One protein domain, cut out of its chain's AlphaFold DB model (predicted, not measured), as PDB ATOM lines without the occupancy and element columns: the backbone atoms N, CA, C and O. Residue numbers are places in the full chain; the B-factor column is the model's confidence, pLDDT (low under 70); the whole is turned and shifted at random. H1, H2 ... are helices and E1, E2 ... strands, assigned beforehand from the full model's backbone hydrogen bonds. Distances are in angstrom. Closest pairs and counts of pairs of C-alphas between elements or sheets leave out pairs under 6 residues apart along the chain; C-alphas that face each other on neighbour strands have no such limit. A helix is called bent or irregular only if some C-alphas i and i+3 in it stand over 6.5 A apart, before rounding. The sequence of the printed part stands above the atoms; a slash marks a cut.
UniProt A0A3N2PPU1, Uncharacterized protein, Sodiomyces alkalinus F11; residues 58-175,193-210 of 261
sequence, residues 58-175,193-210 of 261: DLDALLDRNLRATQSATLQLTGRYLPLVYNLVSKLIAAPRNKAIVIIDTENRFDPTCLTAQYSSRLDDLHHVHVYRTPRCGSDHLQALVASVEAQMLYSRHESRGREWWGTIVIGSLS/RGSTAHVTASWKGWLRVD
ATOM      1  N   ASP A  58      50.711 -40.590  81.793       91.69
ATOM      2  CA  ASP A  58      50.966 -39.605  80.743       91.69
ATOM      3  C   ASP A  58      50.914 -38.187  81.320       91.69
ATOM      4  O   ASP A  58      51.783 -37.356  81.038       91.69
ATOM      5  N   LEU A  59      49.951 -37.926  82.213       92.88
ATOM      6  CA  LEU A  59      49.878 -36.672  82.963       92.88
ATOM      7  C   LEU A  59      51.091 -36.491  83.886       92.88
ATOM      8  O   LEU A  59      51.694 -35.414  83.900       92.88
ATOM      9  N   ASP A  60      51.466 -37.536  84.628       92.12
ATOM     10  CA  ASP A  60      52.620 -37.511  85.528       92.12
ATOM     11  C   ASP A  60      53.919 -37.247  84.728       92.12
ATOM     12  O   ASP A  60      54.730 -36.409  85.122       92.12
ATOM     13  N   ALA A  61      54.083 -37.840  83.539       92.69
ATOM     14  CA  ALA A  61      55.234 -37.585  82.670       92.69
ATOM     15  C   ALA A  61      55.305 -36.133  82.153       92.69
ATOM     16  O   ALA A  61      56.401 -35.576  82.009       92.69
ATOM     17  N   LEU A  62      54.161 -35.502  81.863       93.38
ATOM     18  CA  LEU A  62      54.111 -34.086  81.480       93.38
ATOM     19  C   LEU A  62      54.442 -33.167  82.658       93.38
ATOM     20  O   LEU A  62      55.189 -32.202  82.483       93.38
ATOM     21  N   LEU A  63      53.941 -33.483  83.853       91.31
ATOM     22  CA  LEU A  63      54.270 -32.764  85.085       91.31
ATOM     23  C   LEU A  63      55.760 -32.818  85.392       91.31
ATOM     24  O   LEU A  63      56.365 -31.786  85.665       91.31
ATOM     25  N   ASP A  64      56.368 -33.990  85.244       91.81
ATOM     26  CA  ASP A  64      57.808 -34.203  85.355       91.81
ATOM     27  C   ASP A  64      58.612 -33.266  84.440       91.81
ATOM     28  O   ASP A  64      59.606 -32.650  84.838       91.81
ATOM     29  N   ARG A  65      58.182 -33.146  83.178       92.75
ATOM     30  CA  ARG A  65      58.823 -32.268  82.188       92.75
ATOM     31  C   ARG A  65      58.625 -30.793  82.533       92.75
ATOM     32  O   ARG A  65      59.582 -30.023  82.435       92.75
ATOM     33  N   ASN A  66      57.422 -30.407  82.958       90.44
ATOM     34  CA  ASN A  66      57.133 -29.042  83.385       90.44
ATOM     35  C   ASN A  66      57.929 -28.659  84.642       90.44
ATOM     36  O   ASN A  66      58.491 -27.567  84.688       90.44
ATOM     37  N   LEU A  67      58.033 -29.556  85.623       89.31
ATOM     38  CA  LEU A  67      58.788 -29.344  86.855       89.31
ATOM     39  C   LEU A  67      60.268 -29.109  86.553       89.31
ATOM     40  O   LEU A  67      60.838 -28.128  87.022       89.31
ATOM     41  N   ARG A  68      60.879 -29.940  85.699       91.12
ATOM     42  CA  ARG A  68      62.271 -29.736  85.268       91.12
ATOM     43  C   ARG A  68      62.481 -28.385  84.581       91.12
ATOM     44  O   ARG A  68      63.505 -27.747  84.810       91.12
ATOM     45  N   ALA A  69      61.522 -27.948  83.766       90.56
ATOM     46  CA  ALA A  69      61.632 -26.713  82.994       90.56
ATOM     47  C   ALA A  69      61.328 -25.437  83.802       90.56
ATOM     48  O   ALA A  69      61.946 -24.405  83.566       90.56
ATOM     49  N   THR A  70      60.367 -25.487  84.728       87.56
ATOM     50  CA  THR A  70      59.792 -24.294  85.385       87.56
ATOM     51  C   THR A  70      59.992 -24.260  86.894       87.56
ATOM     52  O   THR A  70      59.687 -23.246  87.516       87.56
ATOM     53  N   GLN A  71      60.473 -25.357  87.493       85.19
ATOM     54  CA  GLN A  71      60.576 -25.549  88.944       85.19
ATOM     55  C   GLN A  71      59.224 -25.433  89.678       85.19
ATOM     56  O   GLN A  71      59.179 -25.235  90.888       85.19
ATOM     57  N   SER A  72      58.106 -25.576  88.954       81.94
ATOM     58  CA  SER A  72      56.754 -25.572  89.513       81.94
ATOM     59  C   SER A  72      56.139 -26.969  89.467       81.94
ATOM     60  O   SER A  72      56.048 -27.584  88.402       81.94
ATOM     61  N   ALA A  73      55.683 -27.448  90.625       82.56
ATOM     62  CA  ALA A  73      55.003 -28.736  90.777       82.56
ATOM     63  C   ALA A  73      53.467 -28.636  90.668       82.56
ATOM     64  O   ALA A  73      52.785 -29.658  90.713       82.56
ATOM     65  N   THR A  74      52.906 -27.428  90.538       88.94
ATOM     66  CA  THR A  74      51.452 -27.226  90.454       88.94
ATOM     67  C   THR A  74      50.936 -27.513  89.044       88.94
ATOM     68  O   THR A  74      51.384 -26.911  88.060       88.94
ATOM     69  N   LEU A  75      49.922 -28.375  88.947       92.38
ATOM     70  CA  LEU A  75      49.194 -28.615  87.706       92.38
ATOM     71  C   LEU A  75      48.249 -27.441  87.424       92.38
ATOM     72  O   LEU A  75      47.292 -27.232  88.164       92.38
ATOM     73  N   GLN A  76      48.496 -26.682  86.355       93.81
ATOM     74  CA  GLN A  76      47.656 -25.540  85.978       93.81
ATOM     75  C   GLN A  76      46.892 -25.840  84.688       93.81
ATOM     76  O   GLN A  76      47.474 -25.879  83.602       93.81
ATOM     77  N   LEU A  77      45.584 -26.033  84.819       95.62
ATOM     78  CA  LEU A  77      44.668 -26.387  83.744       95.62
ATOM     79  C   LEU A  77      44.014 -25.145  83.129       95.62
ATOM     80  O   LEU A  77      43.634 -24.213  83.841       95.62
ATOM     81  N   THR A  78      43.821 -25.168  81.812       95.50
ATOM     82  CA  THR A  78      43.052 -24.168  81.056       95.50
ATOM     83  C   THR A  78      42.157 -24.826  79.996       95.50
ATOM     84  O   THR A  78      42.237 -26.031  79.751       95.50
ATOM     85  N   GLY A  79      41.269 -24.050  79.372       93.94
ATOM     86  CA  GLY A  79      40.294 -24.536  78.392       93.94
ATOM     87  C   GLY A  79      39.094 -25.239  79.036       93.94
ATOM     88  O   GLY A  79      38.554 -24.792  80.050       93.94
ATOM     89  N   ARG A  80      38.646 -26.348  78.440       94.19
ATOM     90  CA  ARG A  80      37.552 -27.194  78.943       94.19
ATOM     91  C   ARG A  80      38.089 -28.185  79.976       94.19
ATOM     92  O   ARG A  80      38.087 -29.380  79.737       94.19
ATOM     93  N   TYR A  81      38.571 -27.687  81.112       94.69
ATOM     94  CA  TYR A  81      39.329 -28.478  82.093       94.69
ATOM     95  C   TYR A  81      38.499 -29.459  82.944       94.69
ATOM     96  O   TYR A  81      39.056 -30.428  83.455       94.69
ATOM     97  N   LEU A  82      37.188 -29.237  83.117       95.38
ATOM     98  CA  LEU A  82      36.341 -30.045  84.016       95.38
ATOM     99  C   LEU A  82      36.390 -31.559  83.741       95.38
ATOM    100  O   LEU A  82      36.521 -32.307  84.702       95.38
ATOM    101  N   PRO A  83      36.362 -32.042  82.486       94.75
ATOM    102  CA  PRO A  83      36.485 -33.464  82.190       94.75
ATOM    103  C   PRO A  83      37.785 -34.089  82.700       94.75
ATOM    104  O   PRO A  83      37.780 -35.239  83.137       94.75
ATOM    105  N   LEU A  84      38.897 -33.346  82.671       95.12
ATOM    106  CA  LEU A  84      40.158 -33.820  83.241       95.12
ATOM    107  C   LEU A  84      40.106 -33.803  84.771       95.12
ATOM    108  O   LEU A  84      40.599 -34.734  85.398       95.12
ATOM    109  N   VAL A  85      39.477 -32.787  85.372       95.75
ATOM    110  CA  VAL A  85      39.261 -32.731  86.828       95.75
ATOM    111  C   VAL A  85      38.416 -33.916  87.297       95.75
ATOM    112  O   VAL A  85      38.797 -34.573  88.259       95.75
ATOM    113  N   TYR A  86      37.318 -34.239  86.613       95.88
ATOM    114  CA  TYR A  86      36.489 -35.395  86.959       95.88
ATOM    115  C   TYR A  86      37.240 -36.718  86.790       95.88
ATOM    116  O   TYR A  86      37.179 -37.550  87.689       95.88
ATOM    117  N   ASN A  87      37.998 -36.885  85.699       94.06
ATOM    118  CA  ASN A  87      38.841 -38.065  85.477       94.06
ATOM    119  C   ASN A  87      39.892 -38.233  86.586       94.06
ATOM    120  O   ASN A  87      40.081 -39.313  87.141       94.06
ATOM    121  N   LEU A  88      40.560 -37.138  86.943       94.38
ATOM    122  CA  LEU A  88      41.547 -37.123  88.012       94.38
ATOM    123  C   LEU A  88      40.915 -37.518  89.351       94.38
ATOM    124  O   LEU A  88      41.417 -38.403  90.040       94.38
ATOM    125  N   VAL A  89      39.800 -36.879  89.710       95.56
ATOM    126  CA  VAL A  89      39.092 -37.141  90.967       95.56
ATOM    127  C   VAL A  89      38.628 -38.594  91.025       95.56
ATOM    128  O   VAL A  89      38.921 -39.257  92.017       95.56
ATOM    129  N   SER A  90      37.998 -39.121  89.969       94.12
ATOM    130  CA  SER A  90      37.519 -40.509  89.943       94.12
ATOM    131  C   SER A  90      38.659 -41.520  90.108       94.12
ATOM    132  O   SER A  90      38.568 -42.422  90.940       94.12
ATOM    133  N   LYS A  91      39.787 -41.332  89.408       92.50
ATOM    134  CA  LYS A  91      40.977 -42.198  89.517       92.50
ATOM    135  C   LYS A  91      41.647 -42.156  90.889       92.50
ATOM    136  O   LYS A  91      42.291 -43.134  91.279       92.50
ATOM    137  N   LEU A  92      41.583 -41.019  91.576       94.06
ATOM    138  CA  LEU A  92      42.205 -40.825  92.884       94.06
ATOM    139  C   LEU A  92      41.349 -41.395  94.021       94.06
ATOM    140  O   LEU A  92      41.905 -41.983  94.951       94.06
ATOM    141  N   ILE A  93      40.024 -41.239  93.959       94.62
ATOM    142  CA  ILE A  93      39.125 -41.765  94.994       94.62
ATOM    143  C   ILE A  93      38.902 -43.271  94.860       94.62
ATOM    144  O   ILE A  93      38.749 -43.937  95.879       94.62
ATOM    145  N   ALA A  94      38.931 -43.817  93.643       91.38
ATOM    146  CA  ALA A  94      38.723 -45.241  93.416       91.38
ATOM    147  C   ALA A  94      39.903 -46.102  93.903       91.38
ATOM    148  O   ALA A  94      41.058 -45.660  94.013       91.38
ATOM    149  N   ALA A  95      39.626 -47.387  94.135       88.19
ATOM    150  CA  ALA A  95      40.666 -48.390  94.324       88.19
ATOM    151  C   ALA A  95      41.573 -48.461  93.073       88.19
ATOM    152  O   ALA A  95      41.078 -48.359  91.950       88.19
ATOM    153  N   PRO A  96      42.898 -48.642  93.227       90.06
ATOM    154  CA  PRO A  96      43.617 -48.954  94.466       90.06
ATOM    155  C   PRO A  96      44.079 -47.722  95.267       90.06
ATOM    156  O   PRO A  96      44.769 -47.887  96.270       90.06
ATOM    157  N   ARG A  97      43.772 -46.493  94.830       90.69
ATOM    158  CA  ARG A  97      44.374 -45.278  95.406       90.69
ATOM    159  C   ARG A  97      43.688 -44.814  96.681       90.69
ATOM    160  O   ARG A  97      44.394 -44.345  97.570       90.69
ATOM    161  N   ASN A  98      42.361 -44.956  96.762       93.50
ATOM    162  CA  ASN A  98      41.554 -44.668  97.951       93.50
ATOM    163  C   ASN A  98      41.958 -43.349  98.632       93.50
ATOM    164  O   ASN A  98      42.227 -43.320  99.834       93.50
ATOM    165  N   LYS A  99      42.054 -42.259  97.865       94.88
ATOM    166  CA  LYS A  99      42.460 -40.948  98.386       94.88
ATOM    167  C   LYS A  99      41.267 -40.104  98.813       94.88
ATOM    168  O   LYS A  99      40.139 -40.323  98.373       94.88
ATOM    169  N   ALA A 100      41.547 -39.111  99.652       95.75
ATOM    170  CA  ALA A 100      40.637 -38.020  99.975       95.75
ATOM    171  C   ALA A 100      41.088 -36.725  99.293       95.75
ATOM    172  O   ALA A 100      42.285 -36.428  99.252       95.75
ATOM    173  N   ILE A 101      40.142 -35.951  98.763       95.94
ATOM    174  CA  ILE A 101      40.426 -34.766  97.942       95.94
ATOM    175  C   ILE A 101      39.511 -33.627  98.368       95.94
ATOM    176  O   ILE A 101      38.347 -33.848  98.711       95.94
ATOM    177  N   VAL A 102      40.031 -32.404  98.300       96.62
ATOM    178  CA  VAL A 102      39.226 -31.194  98.449       96.62
ATOM    179  C   VAL A 102      39.152 -30.434  97.133       96.62
ATOM    180  O   VAL A 102      40.154 -30.282  96.437       96.62
ATOM    181  N   ILE A 103      37.967 -29.925  96.815       96.81
ATOM    182  CA  ILE A 103      37.693 -29.075  95.664       96.81
ATOM    183  C   ILE A 103      37.173 -27.739  96.178       96.81
ATOM    184  O   ILE A 103      36.131 -27.681  96.823       96.81
ATOM    185  N   ILE A 104      37.890 -26.661  95.881       95.94
ATOM    186  CA  ILE A 104      37.428 -25.291  96.106       95.94
ATOM    187  C   ILE A 104      36.918 -24.769  94.769       95.94
ATOM    188  O   ILE A 104      37.701 -24.557  93.843       95.94
ATOM    189  N   ASP A 105      35.609 -24.585  94.659       95.00
ATOM    190  CA  ASP A 105      34.941 -24.156  93.437       95.00
ATOM    191  C   ASP A 105      34.468 -22.709  93.567       95.00
ATOM    192  O   ASP A 105      33.498 -22.419  94.271       95.00
ATOM    193  N   THR A 106      35.169 -21.796  92.891       93.19
ATOM    194  CA  THR A 106      34.810 -20.371  92.875       93.19
ATOM    195  C   THR A 106      33.878 -19.993  91.722       93.19
ATOM    196  O   THR A 106      33.374 -18.868  91.662       93.19
ATOM    197  N   GLU A 107      33.653 -20.918  90.785       91.19
ATOM    198  CA  GLU A 107      32.821 -20.714  89.597       91.19
ATOM    199  C   GLU A 107      31.463 -21.413  89.700       91.19
ATOM    200  O   GLU A 107      30.604 -21.162  88.857       91.19
ATOM    201  N   ASN A 108      31.251 -22.252  90.719       93.06
ATOM    202  CA  ASN A 108      30.074 -23.112  90.873       93.06
ATOM    203  C   ASN A 108      29.837 -24.003  89.644       93.06
ATOM    204  O   ASN A 108      28.701 -24.209  89.217       93.06
ATOM    205  N   ARG A 109      30.923 -24.502  89.049       92.75
ATOM    206  CA  ARG A 109      30.891 -25.329  87.834       92.75
ATOM    207  C   ARG A 109      31.188 -26.798  88.090       92.75
ATOM    208  O   ARG A 109      30.978 -27.615  87.193       92.75
ATOM    209  N   PHE A 110      31.701 -27.133  89.269       95.50
ATOM    210  CA  PHE A 110      31.910 -28.512  89.660       95.50
ATOM    211  C   PHE A 110      30.581 -29.143  90.075       95.50
ATOM    212  O   PHE A 110      29.913 -28.688  91.011       95.50
ATOM    213  N   ASP A 111      30.222 -30.214  89.379       94.38
ATOM    214  CA  ASP A 111      29.027 -31.007  89.607       94.38
ATOM    215  C   ASP A 111      29.429 -32.435  90.015       94.38
ATOM    216  O   ASP A 111      29.883 -33.216  89.174       94.38
ATOM    217  N   PRO A 112      29.269 -32.800  91.299       91.62
ATOM    218  CA  PRO A 112      29.576 -34.142  91.784       91.62
ATOM    219  C   PRO A 112      28.789 -35.251  91.072       91.62
ATOM    220  O   PRO A 112      29.277 -36.376  91.007       91.62
ATOM    221  N   THR A 113      27.610 -34.962  90.506       91.19
ATOM    222  CA  THR A 113      26.794 -35.977  89.813       91.19
ATOM    223  C   THR A 113      27.480 -36.513  88.556       91.19
ATOM    224  O   THR A 113      27.284 -37.675  88.190       91.19
ATOM    225  N   CYS A 114      28.368 -35.720  87.943       91.19
ATOM    226  CA  CYS A 114      29.200 -36.163  86.831       91.19
ATOM    227  C   CYS A 114      30.127 -37.316  87.238       91.19
ATOM    228  O   CYS A 114      30.364 -38.207  86.424       91.19
ATOM    229  N   LEU A 115      30.616 -37.353  88.485       91.44
ATOM    230  CA  LEU A 115      31.512 -38.420  88.948       91.44
ATOM    231  C   LEU A 115      30.825 -39.789  88.931       91.44
ATOM    232  O   LEU A 115      31.431 -40.774  88.517       91.44
ATOM    233  N   THR A 116      29.555 -39.849  89.330       89.31
ATOM    234  CA  THR A 116      28.753 -41.080  89.298       89.31
ATOM    235  C   THR A 116      28.232 -41.399  87.906       89.31
ATOM    236  O   THR A 116      28.307 -42.545  87.483       89.31
ATOM    237  N   ALA A 117      27.713 -40.401  87.185       85.12
ATOM    238  CA  ALA A 117      27.004 -40.634  85.928       85.12
ATOM    239  C   ALA A 117      27.937 -40.842  84.726       85.12
ATOM    240  O   ALA A 117      27.587 -41.565  83.802       85.12
ATOM    241  N   GLN A 118      29.096 -40.179  84.712       83.31
ATOM    242  CA  GLN A 118      30.002 -40.166  83.555       83.31
ATOM    243  C   GLN A 118      31.340 -40.848  83.846       83.31
ATOM    244  O   GLN A 118      31.979 -41.340  82.926       83.31
ATOM    245  N   TYR A 119      31.776 -40.869  85.108       85.06
ATOM    246  CA  TYR A 119      33.073 -41.423  85.514       85.06
ATOM    247  C   TYR A 119      32.938 -42.639  86.439       85.06
ATOM    248  O   TYR A 119      33.911 -43.004  87.100       85.06
ATOM    249  N   SER A 120      31.740 -43.240  86.493       83.31
ATOM    250  CA  SER A 120      31.429 -44.517  87.155       83.31
ATOM    251  C   SER A 120      31.965 -44.650  88.591       83.31
ATOM    252  O   SER A 120      32.300 -45.742  89.052       83.31
ATOM    253  N   SER A 121      32.074 -43.530  89.315       87.00
ATOM    254  CA  SER A 121      32.569 -43.518  90.694       87.00
ATOM    255  C   SER A 121      31.524 -44.114  91.633       87.00
ATOM    256  O   SER A 121      30.336 -43.809  91.522       87.00
ATOM    257  N   ARG A 122      31.958 -44.948  92.585       87.94
ATOM    258  CA  ARG A 122      31.052 -45.546  93.576       87.94
ATOM    259  C   ARG A 122      30.549 -44.466  94.526       87.94
ATOM    260  O   ARG A 122      31.298 -43.568  94.901       87.94
ATOM    261  N   LEU A 123      29.301 -44.596  94.965       88.75
ATOM    262  CA  LEU A 123      28.701 -43.644  95.902       88.75
ATOM    263  C   LEU A 123      29.500 -43.562  97.215       88.75
ATOM    264  O   LEU A 123      29.752 -42.467  97.707       88.75
ATOM    265  N   ASP A 124      29.993 -44.705  97.703       90.50
ATOM    266  CA  ASP A 124      30.835 -44.796  98.903       90.50
ATOM    267  C   ASP A 124      32.134 -43.976  98.779       90.50
ATOM    268  O   ASP A 124      32.628 -43.429  99.762       90.50
ATOM    269  N   ASP A 125      32.687 -43.846  97.566       91.56
ATOM    270  CA  ASP A 125      33.915 -43.083  97.330       91.56
ATOM    271  C   ASP A 125      33.679 -41.567  97.379       91.56
ATOM    272  O   ASP A 125      34.597 -40.804  97.697       91.56
ATOM    273  N   LEU A 126      32.448 -41.113  97.119       92.75
ATOM    274  CA  LEU A 126      32.111 -39.689  97.099       92.75
ATOM    275  C   LEU A 126      32.147 -39.033  98.480       92.75
ATOM    276  O   LEU A 126      32.413 -37.834  98.559       92.75
ATOM    277  N   HIS A 127      31.990 -39.803  99.561       92.88
ATOM    278  CA  HIS A 127      32.190 -39.331 100.941       92.88
ATOM    279  C   HIS A 127      33.588 -38.733 101.172       92.88
ATOM    280  O   HIS A 127      33.838 -38.026 102.151       92.88
ATOM    281  N   HIS A 128      34.520 -39.010 100.257       95.06
ATOM    282  CA  HIS A 128      35.902 -38.575 100.333       95.06
ATOM    283  C   HIS A 128      36.252 -37.411  99.401       95.06
ATOM    284  O   HIS A 128      37.416 -36.998  99.366       95.06
ATOM    285  N   VAL A 129      35.254 -36.850  98.713       96.00
ATOM    286  CA  VAL A 129      35.359 -35.624  97.918       96.00
ATOM    287  C   VAL A 129      34.675 -34.485  98.668       96.00
ATOM    288  O   VAL A 129      33.452 -34.406  98.741       96.00
ATOM    289  N   HIS A 130      35.471 -33.566  99.209       95.56
ATOM    290  CA  HIS A 130      34.964 -32.406  99.944       95.56
ATOM    291  C   HIS A 130      34.878 -31.207  99.006       95.56
ATOM    292  O   HIS A 130      35.897 -30.779  98.471       95.56
ATOM    293  N   VAL A 131      33.684 -30.652  98.794       96.06
ATOM    294  CA  VAL A 131      33.476 -29.528  97.866       96.06
ATOM    295  C   VAL A 131      33.120 -28.261  98.641       96.06
ATOM    296  O   VAL A 131      32.085 -28.197  99.297       96.06
ATOM    297  N   TYR A 132      33.955 -27.233  98.516       94.94
ATOM    298  CA  TYR A 132      33.744 -25.907  99.089       94.94
ATOM    299  C   TYR A 132      33.420 -24.928  97.971       94.94
ATOM    300  O   TYR A 132      34.275 -24.599  97.150       94.94
ATOM    301  N   ARG A 133      32.178 -24.448  97.946       94.00
ATOM    302  CA  ARG A 133      31.745 -23.401  97.019       94.00
ATOM    303  C   ARG A 133      31.885 -22.047  97.687       94.00
ATOM    304  O   ARG A 133      31.299 -21.810  98.740       94.00
ATOM    305  N   THR A 134      32.663 -21.166  97.078       90.50
ATOM    306  CA  THR A 134      32.901 -19.810  97.582       90.50
ATOM    307  C   THR A 134      32.723 -18.810  96.447       90.50
ATOM    308  O   THR A 134      33.034 -19.134  95.305       90.50
ATOM    309  N   PRO A 135      32.263 -17.577  96.698       86.69
ATOM    310  CA  PRO A 135      32.369 -16.522  95.703       86.69
ATOM    311  C   PRO A 135      33.819 -16.340  95.241       86.69
ATOM    312  O   PRO A 135      34.772 -16.641  95.974       86.69
ATOM    313  N   ARG A 136      33.989 -15.789  94.035       80.44
ATOM    314  CA  ARG A 136      35.303 -15.344  93.561       80.44
ATOM    315  C   ARG A 136      35.897 -14.373  94.575       80.44
ATOM    316  O   ARG A 136      35.264 -13.394  94.960       80.44
ATOM    317  N   CYS A 137      37.117 -14.661  94.994       78.62
ATOM    318  CA  CYS A 137      37.831 -13.916  96.015       78.62
ATOM    319  C   CYS A 137      39.252 -13.600  95.535       78.62
ATOM    320  O   CYS A 137      39.749 -14.206  94.582       78.62
ATOM    321  N   GLY A 138      39.891 -12.618  96.172       81.12
ATOM    322  CA  GLY A 138      41.294 -12.302  95.912       81.12
ATOM    323  C   GLY A 138      42.223 -13.469  96.266       81.12
ATOM    324  O   GLY A 138      41.848 -14.365  97.026       81.12
ATOM    325  N   SER A 139      43.450 -13.432  95.743       82.56
ATOM    326  CA  SER A 139      44.480 -14.457  95.980       82.56
ATOM    327  C   SER A 139      44.713 -14.737  97.461       82.56
ATOM    328  O   SER A 139      44.836 -15.893  97.850       82.56
ATOM    329  N   ASP A 140      44.715 -13.693  98.286       84.62
ATOM    330  CA  ASP A 140      45.074 -13.793  99.701       84.62
ATOM    331  C   ASP A 140      43.994 -14.538 100.490       84.62
ATOM    332  O   ASP A 140      44.289 -15.409 101.309       84.62
ATOM    333  N   HIS A 141      42.722 -14.262 100.182       86.44
ATOM    334  CA  HIS A 141      41.599 -14.979 100.777       86.44
ATOM    335  C   HIS A 141      41.561 -16.436 100.313       86.44
ATOM    336  O   HIS A 141      41.354 -17.334 101.126       86.44
ATOM    337  N   LEU A 142      41.816 -16.685  99.025       88.31
ATOM    338  CA  LEU A 142      41.913 -18.040  98.493       88.31
ATOM    339  C   LEU A 142      43.039 -18.822  99.188       88.31
ATOM    340  O   LEU A 142      42.828 -19.960  99.587       88.31
ATOM    341  N   GLN A 143      44.214 -18.220  99.380       88.44
ATOM    342  CA  GLN A 143      45.336 -18.866 100.063       88.44
ATOM    343  C   GLN A 143      45.007 -19.174 101.529       88.44
ATOM    344  O   GLN A 143      45.292 -20.274 102.002       88.44
ATOM    345  N   ALA A 144      44.364 -18.241 102.236       89.06
ATOM    346  CA  ALA A 144      43.885 -18.472 103.595       89.06
ATOM    347  C   ALA A 144      42.848 -19.608 103.655       89.06
ATOM    348  O   ALA A 144      42.876 -20.421 104.581       89.06
ATOM    349  N   LEU A 145      41.968 -19.708 102.652       91.81
ATOM    350  CA  LEU A 145      40.987 -20.785 102.542       91.81
ATOM    351  C   LEU A 145      41.658 -22.140 102.290       91.81
ATOM    352  O   LEU A 145      41.329 -23.101 102.980       91.81
ATOM    353  N   VAL A 146      42.621 -22.222 101.363       91.88
ATOM    354  CA  VAL A 146      43.384 -23.459 101.106       91.88
ATOM    355  C   VAL A 146      44.096 -23.912 102.389       91.88
ATOM    356  O   VAL A 146      43.974 -25.077 102.759       91.88
ATOM    357  N   ALA A 147      44.733 -22.989 103.121       91.38
ATOM    358  CA  ALA A 147      45.393 -23.291 104.394       91.38
ATOM    359  C   ALA A 147      44.413 -23.761 105.485       91.38
ATOM    360  O   ALA A 147      44.711 -24.690 106.236       91.38
ATOM    361  N   SER A 148      43.232 -23.146 105.563       92.00
ATOM    362  CA  SER A 148      42.193 -23.523 106.532       92.00
ATOM    363  C   SER A 148      41.630 -24.913 106.238       92.00
ATOM    364  O   SER A 148      41.463 -25.726 107.144       92.00
ATOM    365  N   VAL A 149      41.390 -25.203 104.960       92.81
ATOM    366  CA  VAL A 149      40.941 -26.510 104.472       92.81
ATOM    367  C   VAL A 149      41.984 -27.589 104.748       92.81
ATOM    368  O   VAL A 149      41.636 -28.671 105.207       92.81
ATOM    369  N   GLU A 150      43.262 -27.308 104.499       91.50
ATOM    370  CA  GLU A 150      44.360 -28.221 104.817       91.50
ATOM    371  C   GLU A 150      44.395 -28.554 106.312       91.50
ATOM    372  O   GLU A 150      44.395 -29.727 106.686       91.50
ATOM    373  N   ALA A 151      44.324 -27.540 107.179       91.75
ATOM    374  CA  ALA A 151      44.247 -27.754 108.620       91.75
ATOM    375  C   ALA A 151      43.002 -28.569 109.016       91.75
ATOM    376  O   ALA A 151      43.066 -29.430 109.896       91.75
ATOM    377  N   GLN A 152      41.871 -28.347 108.343       91.38
ATOM    378  CA  GLN A 152      40.653 -29.113 108.575       91.38
ATOM    379  C   GLN A 152      40.828 -30.588 108.182       91.38
ATOM    380  O   GLN A 152      40.507 -31.467 108.980       91.38
ATOM    381  N   MET A 153      41.384 -30.868 107.002       91.75
ATOM    382  CA  MET A 153      41.620 -32.233 106.519       91.75
ATOM    383  C   MET A 153      42.683 -32.989 107.325       91.75
ATOM    384  O   MET A 153      42.634 -34.211 107.415       91.75
ATOM    385  N   LEU A 154      43.654 -32.286 107.910       90.00
ATOM    386  CA  LEU A 154      44.706 -32.918 108.708       90.00
ATOM    387  C   LEU A 154      44.298 -33.131 110.168       90.00
ATOM    388  O   LEU A 154      44.634 -34.157 110.759       90.00
ATOM    389  N   TYR A 155      43.582 -32.176 110.765       90.00
ATOM    390  CA  TYR A 155      43.395 -32.143 112.218       90.00
ATOM    391  C   TYR A 155      41.936 -32.283 112.671       90.00
ATOM    392  O   TYR A 155      41.685 -32.649 113.822       90.00
ATOM    393  N   SER A 156      40.950 -32.061 111.796       90.38
ATOM    394  CA  SER A 156      39.530 -32.150 112.174       90.38
ATOM    395  C   SER A 156      38.974 -33.574 112.067       90.38
ATOM    396  O   SER A 156      39.638 -34.513 111.621       90.38
ATOM    397  N   ARG A 157      37.752 -33.784 112.570       90.00
ATOM    398  CA  ARG A 157      37.022 -35.055 112.441       90.00
ATOM    399  C   ARG A 157      36.220 -35.055 111.138       90.00
ATOM    400  O   ARG A 157      35.422 -34.151 110.930       90.00
ATOM    401  N   HIS A 158      36.422 -36.068 110.300       90.69
ATOM    402  CA  HIS A 158      35.674 -36.290 109.058       90.69
ATOM    403  C   HIS A 158      35.754 -37.768 108.637       90.69
ATOM    404  O   HIS A 158      36.645 -38.501 109.076       90.69
ATOM    405  N   GLU A 159      34.861 -38.195 107.743       88.44
ATOM    406  CA  GLU A 159      34.739 -39.590 107.279       88.44
ATOM    407  C   GLU A 159      35.979 -40.078 106.510       88.44
ATOM    408  O   GLU A 159      36.312 -41.259 106.518       88.44
ATOM    409  N   SER A 160      36.754 -39.158 105.927       93.06
ATOM    410  CA  SER A 160      37.974 -39.487 105.180       93.06
ATOM    411  C   SER A 160      39.216 -39.836 106.002       93.06
ATOM    412  O   SER A 160      40.274 -40.003 105.410       93.06
ATOM    413  N   ARG A 161      39.145 -39.959 107.336       86.06
ATOM    414  CA  ARG A 161      40.337 -40.236 108.170       86.06
ATOM    415  C   ARG A 161      41.029 -41.571 107.866       86.06
ATOM    416  O   ARG A 161      42.207 -41.715 108.163       86.06
ATOM    417  N   GLY A 162      40.309 -42.533 107.289       87.44
ATOM    418  CA  GLY A 162      40.876 -43.812 106.845       87.44
ATOM    419  C   GLY A 162      41.578 -43.757 105.484       87.44
ATOM    420  O   GLY A 162      42.111 -44.770 105.044       87.44
ATOM    421  N   ARG A 163      41.561 -42.605 104.802       92.00
ATOM    422  CA  ARG A 163      42.159 -42.399 103.479       92.00
ATOM    423  C   ARG A 163      43.281 -41.376 103.562       92.00
ATOM    424  O   ARG A 163      43.197 -40.400 104.303       92.00
ATOM    425  N   GLU A 164      44.320 -41.572 102.760       92.06
ATOM    426  CA  GLU A 164      45.377 -40.571 102.632       92.06
ATOM    427  C   GLU A 164      44.822 -39.324 101.937       92.06
ATOM    428  O   GLU A 164      44.207 -39.407 100.867       92.06
ATOM    429  N   TRP A 165      45.049 -38.157 102.540       92.81
ATOM    430  CA  TRP A 165      44.700 -36.887 101.920       92.81
ATOM    431  C   TRP A 165      45.673 -36.563 100.783       92.81
ATOM    432  O   TRP A 165      46.874 -36.387 100.987       92.81
ATOM    433  N   TRP A 166      45.138 -36.474  99.566       93.69
ATOM    434  CA  TRP A 166      45.931 -36.211  98.372       93.69
ATOM    435  C   TRP A 166      46.245 -34.725  98.201       93.69
ATOM    436  O   TRP A 166      47.394 -34.375  97.947       93.69
ATOM    437  N   GLY A 167      45.266 -33.836  98.375       92.75
ATOM    438  CA  GLY A 167      45.482 -32.395  98.243       92.75
ATOM    439  C   GLY A 167      44.221 -31.609  97.903       92.75
ATOM    440  O   GLY A 167      43.097 -32.092  98.081       92.75
ATOM    441  N   THR A 168      44.442 -30.392  97.405       94.81
ATOM    442  CA  THR A 168      43.391 -29.422  97.072       94.81
ATOM    443  C   THR A 168      43.430 -29.067  95.587       94.81
ATOM    444  O   THR A 168      44.483 -28.699  95.052       94.81
ATOM    445  N   ILE A 169      42.267 -29.149  94.943       95.44
ATOM    446  CA  ILE A 169      41.994 -28.689  93.580       95.44
ATOM    447  C   ILE A 169      41.234 -27.366  93.679       95.44
ATOM    448  O   ILE A 169      40.220 -27.286  94.367       95.44
ATOM    449  N   VAL A 170      41.695 -26.331  92.981       95.00
ATOM    450  CA  VAL A 170      41.009 -25.034  92.936       95.00
ATOM    451  C   VAL A 170      40.474 -24.766  91.537       95.00
ATOM    452  O   VAL A 170      41.237 -24.730  90.574       95.00
ATOM    453  N   ILE A 171      39.174 -24.515  91.432       94.44
ATOM    454  CA  ILE A 171      38.473 -24.168  90.195       94.44
ATOM    455  C   ILE A 171      38.142 -22.678  90.220       94.44
ATOM    456  O   ILE A 171      37.560 -22.187  91.184       94.44
ATOM    457  N   GLY A 172      38.523 -21.962  89.160       86.25
ATOM    458  CA  GLY A 172      38.271 -20.527  89.008       86.25
ATOM    459  C   GLY A 172      39.274 -19.617  89.713       86.25
ATOM    460  O   GLY A 172      38.938 -18.491  90.083       86.25
ATOM    461  N   SER A 173      40.504 -20.088  89.938       72.25
ATOM    462  CA  SER A 173      41.543 -19.283  90.592       72.25
ATOM    463  C   SER A 173      42.073 -18.180  89.673       72.25
ATOM    464  O   SER A 173      42.502 -18.443  88.553       72.25
ATOM    465  N   LEU A 174      42.137 -16.944  90.166       62.00
ATOM    466  CA  LEU A 174      42.923 -15.869  89.560       62.00
ATOM    467  C   LEU A 174      44.378 -16.002  90.034       62.00
ATOM    468  O   LEU A 174      44.854 -15.184  90.816       62.00
ATOM    469  N   SER A 175      45.086 -17.064  89.645       51.84
ATOM    470  CA  SER A 175      46.488 -17.204  90.053       51.84
ATOM    471  C   SER A 175      47.309 -16.064  89.449       51.84
ATOM    472  O   SER A 175      47.541 -16.021  88.236       51.84
ATOM    473  N   ARG A 193      53.076 -19.638 104.531       44.72
ATOM    474  CA  ARG A 193      54.004 -20.152 103.516       44.72
ATOM    475  C   ARG A 193      54.083 -21.670 103.661       44.72
ATOM    476  O   ARG A 193      55.048 -22.195 104.201       44.72
ATOM    477  N   GLY A 194      53.045 -22.368 103.223       51.53
ATOM    478  CA  GLY A 194      53.016 -23.828 103.271       51.53
ATOM    479  C   GLY A 194      51.867 -24.454 102.497       51.53
ATOM    480  O   GLY A 194      52.052 -25.520 101.925       51.53
ATOM    481  N   SER A 195      50.722 -23.775 102.402       59.25
ATOM    482  CA  SER A 195      49.557 -24.360 101.745       59.25
ATOM    483  C   SER A 195      49.536 -24.047 100.253       59.25
ATOM    484  O   SER A 195      49.364 -22.894  99.848       59.25
ATOM    485  N   THR A 196      49.749 -25.070  99.427       77.50
ATOM    486  CA  THR A 196      49.754 -24.949  97.968       77.50
ATOM    487  C   THR A 196      48.633 -25.779  97.350       77.50
ATOM    488  O   THR A 196      48.446 -26.968  97.628       77.50
ATOM    489  N   ALA A 197      47.860 -25.140  96.469       86.31
ATOM    490  CA  ALA A 197      46.953 -25.866  95.596       86.31
ATOM    491  C   ALA A 197      47.777 -26.792  94.689       86.31
ATOM    492  O   ALA A 197      48.745 -26.363  94.058       86.31
ATOM    493  N   HIS A 198      47.387 -28.064  94.636       90.88
ATOM    494  CA  HIS A 198      48.080 -29.069  93.829       90.88
ATOM    495  C   HIS A 198      47.639 -28.979  92.368       90.88
ATOM    496  O   HIS A 198      48.453 -29.096  91.453       90.88
ATOM    497  N   VAL A 199      46.352 -28.686  92.166       93.62
ATOM    498  CA  VAL A 199      45.765 -28.410  90.857       93.62
ATOM    499  C   VAL A 199      45.052 -27.075  90.912       93.62
ATOM    500  O   VAL A 199      44.263 -26.819  91.824       93.62
ATOM    501  N   THR A 200      45.287 -26.236  89.915       94.00
ATOM    502  CA  THR A 200      44.504 -25.028  89.683       94.00
ATOM    503  C   THR A 200      43.911 -25.079  88.288       94.00
ATOM    504  O   THR A 200      44.567 -25.475  87.331       94.00
ATOM    505  N   ALA A 201      42.651 -24.692  88.159       93.81
ATOM    506  CA  ALA A 201      41.967 -24.591  86.886       93.81
ATOM    507  C   ALA A 201      41.474 -23.160  86.698       93.81
ATOM    508  O   ALA A 201      40.712 -22.643  87.519       93.81
ATOM    509  N   SER A 202      41.936 -22.497  85.640       89.69
ATOM    510  CA  SER A 202      41.551 -21.119  85.345       89.69
ATOM    511  C   SER A 202      41.684 -20.795  83.860       89.69
ATOM    512  O   SER A 202      42.050 -21.641  83.049       89.69
ATOM    513  N   TRP A 203      41.408 -19.544  83.487       85.88
ATOM    514  CA  TRP A 203      41.700 -19.049  82.141       85.88
ATOM    515  C   TRP A 203      43.204 -19.092  81.812       85.88
ATOM    516  O   TRP A 203      43.579 -19.233  80.648       85.88
ATOM    517  N   LYS A 204      44.070 -19.031  82.831       84.69
ATOM    518  CA  LYS A 204      45.525 -19.147  82.726       84.69
ATOM    519  C   LYS A 204      45.995 -20.497  83.278       84.69
ATOM    520  O   LYS A 204      45.758 -20.824  84.439       84.69
ATOM    521  N   GLY A 205      46.690 -21.258  82.442       90.25
ATOM    522  CA  GLY A 205      47.274 -22.553  82.775       90.25
ATOM    523  C   GLY A 205      48.171 -23.034  81.641       90.25
ATOM    524  O   GLY A 205      48.079 -22.520  80.525       90.25
ATOM    525  N   TRP A 206      49.061 -23.977  81.932       94.19
ATOM    526  CA  TRP A 206      50.025 -24.495  80.958       94.19
ATOM    527  C   TRP A 206      49.554 -25.788  80.280       94.19
ATOM    528  O   TRP A 206      50.065 -26.117  79.211       94.19
ATOM    529  N   LEU A 207      48.575 -26.496  80.860       95.94
ATOM    530  CA  LEU A 207      47.938 -27.667  80.257       95.94
ATOM    531  C   LEU A 207      46.528 -27.307  79.784       95.94
ATOM    532  O   LEU A 207      45.626 -27.064  80.587       95.94
ATOM    533  N   ARG A 208      46.334 -27.265  78.467       96.62
ATOM    534  CA  ARG A 208      45.051 -26.944  77.847       96.62
ATOM    535  C   ARG A 208      44.262 -28.216  77.581       96.62
ATOM    536  O   ARG A 208      44.792 -29.151  76.992       96.62
ATOM    537  N   VAL A 209      42.997 -28.228  77.986       96.50
ATOM    538  CA  VAL A 209      42.072 -29.332  77.719       96.50
ATOM    539  C   VAL A 209      41.041 -28.890  76.689       96.50
ATOM    540  O   VAL A 209      40.359 -27.882  76.880       96.50
ATOM    541  N   ASP A 210      40.902 -29.660  75.618       94.94
ATOM    542  CA  ASP A 210      39.904 -29.467  74.569       94.94
ATOM    543  C   ASP A 210      39.247 -30.809  74.214       94.94
ATOM    544  O   ASP A 210      39.623 -31.872  74.718       94.94
TER     545      ASP A 210
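What this domain is: This is residues 58 to 175 and 193 to 210 of the 261 residues of an uncharacterized protein of Sodiomyces alkalinus F11 (UniProt A0A3N2PPU1). A twisted sheet of six parallel strands runs through the middle of the domain, with H5 packed along one face and H2 on the other, where the sheet curls round H2. Short helices H3 and H4 lie near H2, H1 grazes the sheet by E1 and E6 near one edge, and H6 grazes it toward the other. The printed part has 136 residues, with six named helices and six named strands in the order H1, E1, H2, E2, H3, H4, E3, H5, H6, E4, E5, E6; the sheet's order is E3, E2, E4, E5, E1, E6, and the class is mixed, helices and strands. The whole is compact and rounded, with a radius of gyration of the C-alphas of 14.4 A and spans of 37 by 31 by 28 A.

Where its parts are: The sheet's strands are E3, residues 129 to 133; E2, residues 99 to 105, 19.1 A from first to last C-alpha; E4, residues 164 to 171, the longest at 21.7 A; E5, residues 199 to 201; E1, residues 75 to 79, 13.5 A; and E6, residues 207 to 210. The longest helix is H5, residues 139 to 155, 24.0 A, with C-alpha 139 at (44.480, -14.457, 95.980). H1, residues 58 to 70, is 18.3 A long and begins at C-alpha 58, (50.966, -39.605, 80.743). H2, residues 82 to 93, is 16.3 A long. The short helices are H3, residues 113 to 117; H4, residues 123 to 126; and H6, residues 159 to 162, which is irregular, with C-alphas 159 and 162 at 7.5 A. E6 ends at C-alpha 210, (39.904, -29.467, 74.569).

How they stand to each other: E3 and E6 are the edge strands. E2 and E4 are parallel at 18 degrees, with N 104 and O 169 at 2.8 A, within hydrogen-bond range. Also within range are N 132 of E3 and O 103 of E2, 2.8 A; N 201 of E5 and O 170 of E4, 2.8 A; and N 77 of E1 and O 200 of E5, 2.8 A. The pairing of E1 is staggered: residues 75 to 77 pair with E5 and 77 to 79 with E6, where N 209 and O 78 are 2.9 A apart. H5 is on the sheet at a height of 9.8 A, over E2 and E4, and runs along the strands, at 26 degrees to E2 on the local plane; its closest C-alphas to E4 are those of Val 146 and Thr 168, 7.2 A. H2 is on the opposite face, making three layers, helices on both faces of a sheet; the closest C-alphas of H2 and E2 are those of Ile 93 and Lys 99, 4.8 A. H2 touches H3 with residues 86 to 90 alone, the closest C-alphas being those of Tyr 86 and Leu 115, 6.2 A. H4 is close to H2 but not clearly touching, with the C-alphas of Ile 93 and Asp 125 at 5.9 A. H1 only grazes the sheet with residues 59 to 67, and H6 with residues 159 to 162. H1 and H2 are apart. E2, H3, H4 and E3 form a strand-helix-strand unit, two parallel neighbour strands with helices between; E1, H2, E2 and E3, H5, H6, E4 are split units, with other strands between their two strands in the sheet; the three crossovers are right-handed. Every O i to N i+4 pair is within hydrogen-bond range in H1, H2, H3 and H5, while H4 and H6 are too short for such a pair.

The domain as a whole: The two C-alphas farthest apart are those of Ala 69 and Arg 157, 39.3 A. Residues 176 to 192 are not printed, and C-alphas 175 and 193 are 15.7 A apart across this cut, which lies in the link from E4 to E5. Of the links that are printed whole, E2 to H3 is short and the others are tight. The mean pLDDT of the printed part is 89.8; residues 174 to 175 and 193 to 195 are under 70.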